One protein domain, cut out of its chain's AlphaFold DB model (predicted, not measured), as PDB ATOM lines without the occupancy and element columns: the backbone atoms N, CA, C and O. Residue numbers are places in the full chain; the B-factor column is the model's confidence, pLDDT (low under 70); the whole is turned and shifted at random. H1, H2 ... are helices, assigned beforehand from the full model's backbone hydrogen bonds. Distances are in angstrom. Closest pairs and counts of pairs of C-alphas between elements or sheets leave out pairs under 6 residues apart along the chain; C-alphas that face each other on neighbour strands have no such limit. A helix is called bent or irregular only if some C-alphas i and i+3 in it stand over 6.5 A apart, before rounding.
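What this domain is: This is residues 2 to 66 of the 163 residues of an uncharacterized protein of Pseudobutyrivibrio xylanivorans (UniProt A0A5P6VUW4). A long helical hairpin makes this domain: the helix H1 runs one way, a wide unnamed loop of residues 28 to 49 turns the chain round at one end, and the helix H2 comes back slantwise beside H1. Residues 31 to 36 of the loop stick out at that end, and residues 2 to 9, of which 7 to 9 belong to H1, stand free at the other. The printed part has 65 residues with two named helices, H1 then H2, and no named strand; the class is all helix. It is a loose rod, with a radius of gyration of the C-alphas of 15.2 A and spans of 51 by 22 by 18 A.

How they stand to each other: The longest helix is H1, residues 7 to 27. It touches H2, residues 50 to 66, and the closest C-alphas, those of His 24 and Ala 55, are 4.4 A apart. The two run opposite ways at a steep tilt of 39 degrees and form a helical hairpin. Every O i to N i+4 pair of H1 is within hydrogen-bond range, against 8 of 13 in H2. H2 is irregular, but only just: C-alphas 59 and 62 are 6.7 A apart.

Where its parts are: H1 begins at C-alpha 7 (-33.047, -3.285, -23.626) and is 30.6 A long. H2 measures 26.7 A and ends at C-alpha 66 (-21.165, -12.592, -29.060). Between them, residues 44 to 45 form a short antiparallel pairing with residues 48 to 49.

The domain as a whole: The C-alphas farthest apart, those of Lys 2 and Ser 36, are 51.9 A apart. The link from H1 to H2 is long, with 22 residues. The printed part has no cut. Its mean pLDDT is 73.0, and residues 2 to 5, 29 to 45 and 47 to 48 are under 70.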
ATOM      1  N   LYS A   2     -29.386   4.825 -14.492       45.03
ATOM      2  CA  LYS A   2     -29.260   3.419 -14.938       45.03
ATOM      3  C   LYS A   2     -28.212   3.329 -16.060       45.03
ATOM      4  O   LYS A   2     -28.572   3.289 -17.230       45.03
ATOM      5  N   ASN A   3     -26.927   3.320 -15.705       50.84
ATOM      6  CA  ASN A   3     -25.813   3.334 -16.664       50.84
ATOM      7  C   ASN A   3     -25.519   1.934 -17.230       50.84
ATOM      8  O   ASN A   3     -24.494   1.324 -16.945       50.84
ATOM      9  N   GLY A   4     -26.434   1.399 -18.033       58.91
ATOM     10  CA  GLY A   4     -26.189   0.177 -18.791       58.91
ATOM     11  C   GLY A   4     -26.982   0.168 -20.091       58.91
ATOM     12  O   GLY A   4     -28.023   0.811 -20.176       58.91
ATOM     13  N   LEU A   5     -26.522  -0.602 -21.087       63.88
ATOM     14  CA  LEU A   5     -27.201  -0.777 -22.377       63.88
ATOM     15  C   LEU A   5     -28.714  -1.011 -22.163       63.88
ATOM     16  O   LEU A   5     -29.114  -2.008 -21.544       63.88
ATOM     17  N   SER A   6     -29.557  -0.065 -22.586       75.25
ATOM     18  CA  SER A   6     -31.015  -0.205 -22.469       75.25
ATOM     19  C   SER A   6     -31.474  -1.395 -23.312       75.25
ATOM     20  O   SER A   6     -30.924  -1.628 -24.387       75.25
ATOM     21  N   LYS A   7     -32.503  -2.136 -22.869       76.19
ATOM     22  CA  LYS A   7     -33.047  -3.285 -23.626       76.19
ATOM     23  C   LYS A   7     -33.415  -2.901 -25.066       76.19
ATOM     24  O   LYS A   7     -33.322  -3.736 -25.958       76.19
ATOM     25  N   GLN A   8     -33.826  -1.651 -25.287       81.62
ATOM     26  CA  GLN A   8     -34.125  -1.116 -26.617       81.62
ATOM     27  C   GLN A   8     -32.862  -0.983 -27.478       81.62
ATOM     28  O   GLN A   8     -32.848  -1.473 -28.602       81.62
ATOM     29  N   ILE A   9     -31.780  -0.425 -26.924       83.12
ATOM     30  CA  ILE A   9     -30.482  -0.308 -27.607       83.12
ATOM     31  C   ILE A   9     -29.938  -1.701 -27.937       83.12
ATOM     32  O   ILE A   9     -29.530  -1.946 -29.061       83.12
ATOM     33  N   THR A  10     -30.021  -2.657 -27.006       84.19
ATOM     34  CA  THR A  10     -29.628  -4.055 -27.251       84.19
ATOM     35  C   THR A  10     -30.349  -4.654 -28.462       84.19
ATOM     36  O   THR A  10     -29.715  -5.268 -29.315       84.19
ATOM     37  N   LYS A  11     -31.672  -4.457 -28.564       85.25
ATOM     38  CA  LYS A  11     -32.467  -4.936 -29.705       85.25
ATOM     39  C   LYS A  11     -32.079  -4.239 -31.010       85.25
ATOM     40  O   LYS A  11     -31.976  -4.911 -32.029       85.25
ATOM     41  N   ALA A  12     -31.839  -2.928 -30.971       87.38
ATOM     42  CA  ALA A  12     -31.409  -2.169 -32.142       87.38
ATOM     43  C   ALA A  12     -30.048  -2.653 -32.665       87.38
ATOM     44  O   ALA A  12     -29.908  -2.900 -33.860       87.38
ATOM     45  N   VAL A  13     -29.074  -2.881 -31.777       87.62
ATOM     46  CA  VAL A  13     -27.752  -3.393 -32.172       87.62
ATOM     47  C   VAL A  13     -27.849  -4.826 -32.712       87.62
ATOM     48  O   VAL A  13     -27.174  -5.148 -33.685       87.62
ATOM     49  N   TYR A  14     -28.731  -5.672 -32.167       84.81
ATOM     50  CA  TYR A  14     -29.012  -6.977 -32.776       84.81
ATOM     51  C   TYR A  14     -29.600  -6.853 -34.187       84.81
ATOM     52  O   TYR A  14     -29.165  -7.567 -35.082       84.81
ATOM     53  N   GLY A  15     -30.548  -5.940 -34.413       87.50
ATOM     54  CA  GLY A  15     -31.084  -5.685 -35.755       87.50
ATOM     55  C   GLY A  15     -29.996  -5.235 -36.732       87.50
ATOM     56  O   GLY A  15     -29.879  -5.779 -37.827       87.50
ATOM     57  N   PHE A  16     -29.137  -4.312 -36.301       88.56
ATOM     58  CA  PHE A  16     -27.991  -3.858 -37.087       88.56
ATOM     59  C   PHE A  16     -27.021  -5.001 -37.427       88.56
ATOM     60  O   PHE A  16     -26.574  -5.120 -38.565       88.56
ATOM     61  N   ALA A  17     -26.751  -5.894 -36.473       87.38
ATOM     62  CA  ALA A  17     -25.899  -7.054 -36.700       87.38
ATOM     63  C   ALA A  17     -26.498  -8.050 -37.718       87.38
ATOM     64  O   ALA A  17     -25.742  -8.584 -38.529       87.38
ATOM     65  N   ILE A  18     -27.827  -8.258 -37.743       87.06
ATOM     66  CA  ILE A  18     -28.507  -9.028 -38.809       87.06
ATOM     67  C   ILE A  18     -28.286  -8.383 -40.179       87.06
ATOM     68  O   ILE A  18     -27.964  -9.090 -41.129       87.06
ATOM     69  N   LEU A  19     -28.444  -7.061 -40.296       86.62
ATOM     70  CA  LEU A  19     -28.291  -6.371 -41.583       86.62
ATOM     71  C   LEU A  19     -26.871  -6.540 -42.138       86.62
ATOM     72  O   LEU A  19     -26.697  -6.894 -43.303       86.62
ATOM     73  N   ILE A  20     -25.865  -6.373 -41.277       86.75
ATOM     74  CA  ILE A  20     -24.457  -6.607 -41.620       86.75
ATOM     75  C   ILE A  20     -24.219  -8.074 -42.005       86.75
ATOM     76  O   ILE A  20     -23.490  -8.347 -42.954       86.75
ATOM     77  N   MET A  21     -24.830  -9.024 -41.290       84.25
ATOM     78  CA  MET A  21     -24.721 -10.453 -41.593       84.25
ATOM     79  C   MET A  21     -25.300 -10.789 -42.975       84.25
ATOM     80  O   MET A  21     -24.655 -11.506 -43.737       84.25
ATOM     81  N   ILE A  22     -26.473 -10.253 -43.324       83.81
ATOM     82  CA  ILE A  22     -27.085 -10.444 -44.650       83.81
ATOM     83  C   ILE A  22     -26.184  -9.853 -45.737       83.81
ATOM     84  O   ILE A  22     -25.904 -10.526 -46.725       83.81
ATOM     85  N   TYR A  23     -25.677  -8.633 -45.531       82.00
ATOM     86  CA  TYR A  23     -24.757  -7.990 -46.472       82.00
ATOM     87  C   TYR A  23     -23.489  -8.828 -46.689       82.00
ATOM     88  O   TYR A  23     -23.112  -9.104 -47.825       82.00
ATOM     89  N   HIS A  24     -22.865  -9.298 -45.604       83.56
ATOM     90  CA  HIS A  24     -21.706 -10.185 -45.666       83.56
ATOM     91  C   HIS A  24     -21.997 -11.429 -46.513       83.56
ATOM     92  O   HIS A  24     -21.267 -11.703 -47.457       83.56
ATOM     93  N   HIS A  25     -23.076 -12.159 -46.227       79.81
ATOM     94  CA  HIS A  25     -23.381 -13.396 -46.949       79.81
ATOM     95  C   HIS A  25     -23.781 -13.185 -48.411       79.81
ATOM     96  O   HIS A  25     -23.547 -14.076 -49.222       79.81
ATOM     97  N   LEU A  26     -24.349 -12.028 -48.755       75.31
ATOM     98  CA  LEU A  26     -24.752 -11.729 -50.125       75.31
ATOM     99  C   LEU A  26     -23.569 -11.312 -51.011       75.31
ATOM    100  O   LEU A  26     -23.536 -11.664 -52.185       75.31
ATOM    101  N   PHE A  27     -22.599 -10.575 -50.460       72.06
ATOM    102  CA  PHE A  27     -21.538  -9.928 -51.243       72.06
ATOM    103  C   PHE A  27     -20.134 -10.528 -51.054       72.06
ATOM    104  O   PHE A  27     -19.207 -10.117 -51.753       72.06
ATOM    105  N   LEU A  28     -19.938 -11.481 -50.130       70.31
ATOM    106  CA  LEU A  28     -18.618 -12.077 -49.873       70.31
ATOM    107  C   LEU A  28     -18.119 -12.947 -51.032       70.31
ATOM    108  O   LEU A  28     -16.925 -12.918 -51.341       70.31
ATOM    109  N   ASP A  29     -19.015 -13.725 -51.638       65.50
ATOM    110  CA  ASP A  29     -18.673 -14.702 -52.667       65.50
ATOM    111  C   ASP A  29     -19.469 -14.434 -53.957       65.50
ATOM    112  O   ASP A  29     -20.601 -14.904 -54.100       65.50
ATOM    113  N   PRO A  30     -18.898 -13.670 -54.905       61.44
ATOM    114  CA  PRO A  30     -19.564 -13.352 -56.162       61.44
ATOM    115  C   PRO A  30     -19.786 -14.584 -57.054       61.44
ATOM    116  O   PRO A  30     -20.590 -14.502 -57.976       61.44
ATOM    117  N   SER A  31     -19.138 -15.728 -56.781       58.06
ATOM    118  CA  SER A  31     -19.363 -16.977 -57.528       58.06
ATOM    119  C   SER A  31     -20.715 -17.639 -57.217       58.06
ATOM    120  O   SER A  31     -21.214 -18.430 -58.014       58.06
ATOM    121  N   ARG A  32     -21.350 -17.262 -56.095       57.62
ATOM    122  CA  ARG A  32     -22.692 -17.720 -55.682       57.62
ATOM    123  C   ARG A  32     -23.815 -17.125 -56.525       57.62
ATOM    124  O   ARG A  32     -24.919 -17.664 -56.551       57.62
ATOM    125  N   ILE A  33     -23.551 -15.996 -57.175       58.09
ATOM    126  CA  ILE A  33     -24.505 -15.280 -58.010       58.09
ATOM    127  C   ILE A  33     -24.060 -15.542 -59.447       58.09
ATOM    128  O   ILE A  33     -23.144 -14.907 -59.953       58.09
ATOM    129  N   SER A  34     -24.691 -16.511 -60.108       47.94
ATOM    130  CA  SER A  34     -24.380 -16.960 -61.478       47.94
ATOM    131  C   SER A  34     -24.672 -15.922 -62.578       47.94
ATOM    132  O   SER A  34     -24.711 -16.249 -63.762       47.94
ATOM    133  N   ILE A  35     -24.876 -14.662 -62.200       52.59
ATOM    134  CA  ILE A  35     -25.144 -13.531 -63.080       52.59
ATOM    135  C   ILE A  35     -23.933 -12.609 -62.978       52.59
ATOM    136  O   ILE A  35     -23.495 -12.307 -61.868       52.59
ATOM    137  N   SER A  36     -23.402 -12.171 -64.124       48.47
ATOM    138  CA  SER A  36     -22.305 -11.204 -64.244       48.47
ATOM    139  C   SER A  36     -22.356 -10.172 -63.119       48.47
ATOM    140  O   SER A  36     -23.327  -9.425 -63.023       48.47
ATOM    141  N   TYR A  37     -21.343 -10.166 -62.250       52.34
ATOM    142  CA  TYR A  37     -21.293  -9.288 -61.085       52.34
ATOM    143  C   TYR A  37     -21.392  -7.821 -61.527       52.34
ATOM    144  O   TYR A  37     -20.420  -7.223 -61.995       52.34
ATOM    145  N   TYR A  38     -22.584  -7.241 -61.393       52.25
ATOM    146  CA  TYR A  38     -22.802  -5.812 -61.549       52.25
ATOM    147  C   TYR A  38     -22.452  -5.156 -60.217       52.25
ATOM    148  O   TYR A  38     -23.217  -5.226 -59.256       52.25
ATOM    149  N   SER A  39     -21.275  -4.529 -60.153       54.97
ATOM    150  CA  SER A  39     -20.958  -3.610 -59.058       54.97
ATOM    151  C   SER A  39     -21.981  -2.478 -59.109       54.97
ATOM    152  O   SER A  39     -21.974  -1.669 -60.038       54.97
ATOM    153  N   VAL A  40     -22.883  -2.453 -58.127       58.69
ATOM    154  CA  VAL A  40     -23.949  -1.449 -58.018       58.69
ATOM    155  C   VAL A  40     -23.337  -0.055 -57.901       58.69
ATOM    156  O   VAL A  40     -23.889   0.908 -58.423       58.69
ATOM    157  N   LEU A  41     -22.171   0.046 -57.257       59.53
ATOM    158  CA  LEU A  41     -21.455   1.305 -57.089       59.53
ATOM    159  C   LEU A  41     -20.422   1.566 -58.194       59.53
ATOM    160  O   LEU A  41     -19.933   2.683 -58.290       59.53
ATOM    161  N   SER A  42     -20.086   0.570 -59.025       57.28
ATOM    162  CA  SER A  42     -19.053   0.625 -60.079       57.28
ATOM    163  C   SER A  42     -17.673   1.138 -59.626       57.28
ATOM    164  O   SER A  42     -16.807   1.431 -60.450       57.28
ATOM    165  N   ILE A  43     -17.434   1.204 -58.313       60.59
ATOM    166  CA  ILE A  43     -16.177   1.645 -57.712       60.59
ATOM    167  C   ILE A  43     -15.343   0.401 -57.409       60.59
ATOM    168  O   ILE A  43     -15.689  -0.420 -56.557       60.59
ATOM    169  N   LYS A  44     -14.219   0.269 -58.114       62.06
ATOM    170  CA  LYS A  44     -13.230  -0.791 -57.898       62.06
ATOM    171  C   LYS A  44     -11.979  -0.203 -57.261       62.06
ATOM    172  O   LYS A  44     -11.458   0.807 -57.728       62.06
ATOM    173  N   VAL A  45     -11.483  -0.855 -56.215       63.69
ATOM    174  CA  VAL A  45     -10.165  -0.573 -55.637       63.69
ATOM    175  C   VAL A  45      -9.235  -1.687 -56.120       63.69
ATOM    176  O   VAL A  45      -9.220  -2.791 -55.576       63.69
ATOM    177  N   GLY A  46      -8.516  -1.430 -57.214       70.12
ATOM    178  CA  GLY A  46      -7.748  -2.461 -57.921       70.12
ATOM    179  C   GLY A  46      -8.658  -3.508 -58.580       70.12
ATOM    180  O   GLY A  46      -9.590  -3.154 -59.299       70.12
ATOM    181  N   ASN A  47      -8.404  -4.796 -58.321       66.19
ATOM    182  CA  ASN A  47      -9.204  -5.916 -58.849       66.19
ATOM    183  C   ASN A  47     -10.412  -6.295 -57.975       66.19
ATOM    184  O   ASN A  47     -11.131  -7.236 -58.307       66.19
ATOM    185  N   ILE A  48     -10.634  -5.593 -56.859       66.94
ATOM    186  CA  ILE A  48     -11.663  -5.930 -55.873       66.94
ATOM    187  C   ILE A  48     -12.747  -4.851 -55.907       66.94
ATOM    188  O   ILE A  48     -12.462  -3.650 -55.882       66.94
ATOM    189  N   ALA A  49     -14.003  -5.282 -55.979       73.75
ATOM    190  CA  ALA A  49     -15.147  -4.387 -55.887       73.75
ATOM    191  C   ALA A  49     -15.292  -3.848 -54.457       73.75
ATOM    192  O   ALA A  49     -15.069  -4.577 -53.485       73.75
ATOM    193  N   LEU A  50     -15.664  -2.574 -54.310       75.56
ATOM    194  CA  LEU A  50     -15.793  -1.941 -52.995       75.56
ATOM    195  C   LEU A  50     -16.810  -2.677 -52.109       75.56
ATOM    196  O   LEU A  50     -16.598  -2.816 -50.908       75.56
ATOM    197  N   GLU A  51     -17.863  -3.234 -52.702       75.94
ATOM    198  CA  GLU A  51     -18.876  -4.022 -52.003       75.94
ATOM    199  C   GLU A  51     -18.292  -5.310 -51.406       75.94
ATOM    200  O   GLU A  51     -18.613  -5.672 -50.275       75.94
ATOM    201  N   GLN A  52     -17.375  -5.971 -52.120       74.50
ATOM    202  CA  GLN A  52     -16.683  -7.152 -51.605       74.50
ATOM    203  C   GLN A  52     -15.748  -6.767 -50.453       74.50
ATOM    204  O   GLN A  52     -15.727  -7.444 -49.430       74.50
ATOM    205  N   LEU A  53     -15.035  -5.642 -50.554       79.69
ATOM    206  CA  LEU A  53     -14.203  -5.144 -49.454       79.69
ATOM    207  C   LEU A  53     -15.044  -4.870 -48.196       79.69
ATOM    208  O   LEU A  53     -14.701  -5.333 -47.107       79.69
ATOM    209  N   VAL A  54     -16.177  -4.175 -48.339       80.19
ATOM    210  CA  VAL A  54     -17.106  -3.914 -47.228       80.19
ATOM    211  C   VAL A  54     -17.662  -5.226 -46.670       80.19
ATOM    212  O   VAL A  54     -17.709  -5.398 -45.451       80.19
ATOM    213  N   ALA A  55     -17.994  -6.198 -47.525       81.25
ATOM    214  CA  ALA A  55     -18.485  -7.503 -47.095       81.25
ATOM    215  C   ALA A  55     -17.462  -8.242 -46.223       81.25
ATOM    216  O   ALA A  55     -17.845  -8.886 -45.244       81.25
ATOM    217  N   TRP A  56     -16.164  -8.117 -46.507       80.12
ATOM    218  CA  TRP A  56     -15.110  -8.693 -45.668       80.12
ATOM    219  C   TRP A  56     -15.074  -8.058 -44.273       80.12
ATOM    220  O   TRP A  56     -14.989  -8.782 -43.277       80.12
ATOM    221  N   PHE A  57     -15.223  -6.735 -44.173       82.38
ATOM    222  CA  PHE A  57     -15.327  -6.044 -42.880       82.38
ATOM    223  C   PHE A  57     -16.592  -6.436 -42.105       82.38
ATOM    224  O   PHE A  57     -16.559  -6.579 -40.879       82.38
ATOM    225  N   CYS A  58     -17.699  -6.692 -42.806       81.31
ATOM    226  CA  CYS A  58     -18.967  -7.117 -42.214       81.31
ATOM    227  C   CYS A  58     -18.900  -8.475 -41.483       81.31
ATOM    228  O   CYS A  58     -19.803  -8.791 -40.709       81.31
ATOM    229  N   LYS A  59     -17.804  -9.240 -41.606       81.19
ATOM    230  CA  LYS A  59     -17.552 -10.458 -40.811       81.19
ATOM    231  C   LYS A  59     -17.552 -10.213 -39.290       81.19
ATOM    232  O   LYS A  59     -17.727 -11.148 -38.508       81.19
ATOM    233  N   ILE A  60     -17.412  -8.958 -38.849       85.25
ATOM    234  CA  ILE A  60     -17.492  -8.561 -37.433       85.25
ATOM    235  C   ILE A  60     -18.882  -8.778 -36.799       85.25
ATOM    236  O   ILE A  60     -18.998  -8.778 -35.573       85.25
ATOM    237  N   CYS A  61     -19.937  -9.012 -37.593       84.88
ATOM    238  CA  CYS A  61     -21.303  -9.222 -37.096       84.88
ATOM    239  C   CYS A  61     -21.397 -10.314 -36.015       84.88
ATOM    240  O   CYS A  61     -22.077 -10.127 -35.005       84.88
ATOM    241  N   VAL A  62     -20.654 -11.415 -36.165       81.06
ATOM    242  CA  VAL A  62     -20.628 -12.522 -35.193       81.06
ATOM    243  C   VAL A  62     -20.019 -12.078 -33.859       81.06
ATOM    244  O   VAL A  62     -20.540 -12.435 -32.802       81.06
ATOM    245  N   ALA A  63     -18.967 -11.256 -33.893       84.56
ATOM    246  CA  ALA A  63     -18.328 -10.719 -32.693       84.56
ATOM    247  C   ALA A  63     -19.253  -9.745 -31.947       84.56
ATOM    248  O   ALA A  63     -19.340  -9.792 -30.721       84.56
ATOM    249  N   ILE A  64     -20.004  -8.915 -32.681       85.88
ATOM    250  CA  ILE A  64     -21.026  -8.026 -32.105       85.88
ATOM    251  C   ILE A  64     -22.112  -8.855 -31.405       85.88
ATOM    252  O   ILE A  64     -22.452  -8.582 -30.252       85.88
ATOM    253  N   TYR A  65     -22.619  -9.908 -32.056       83.62
ATOM    254  CA  TYR A  65     -23.589 -10.820 -31.445       83.62
ATOM    255  C   TYR A  65     -23.057 -11.485 -30.173       83.62
ATOM    256  O   TYR A  65     -23.767 -11.533 -29.160       83.62
ATOM    257  N   ALA A  66     -21.813 -11.963 -30.204       82.38
ATOM    258  CA  ALA A  66     -21.165 -12.592 -29.060       82.38
ATOM    259  C   ALA A  66     -21.005 -11.602 -27.896       82.38
ATOM    260  O   ALA A  66     -21.351 -11.927 -26.760       82.38
TER     261      ALA A  66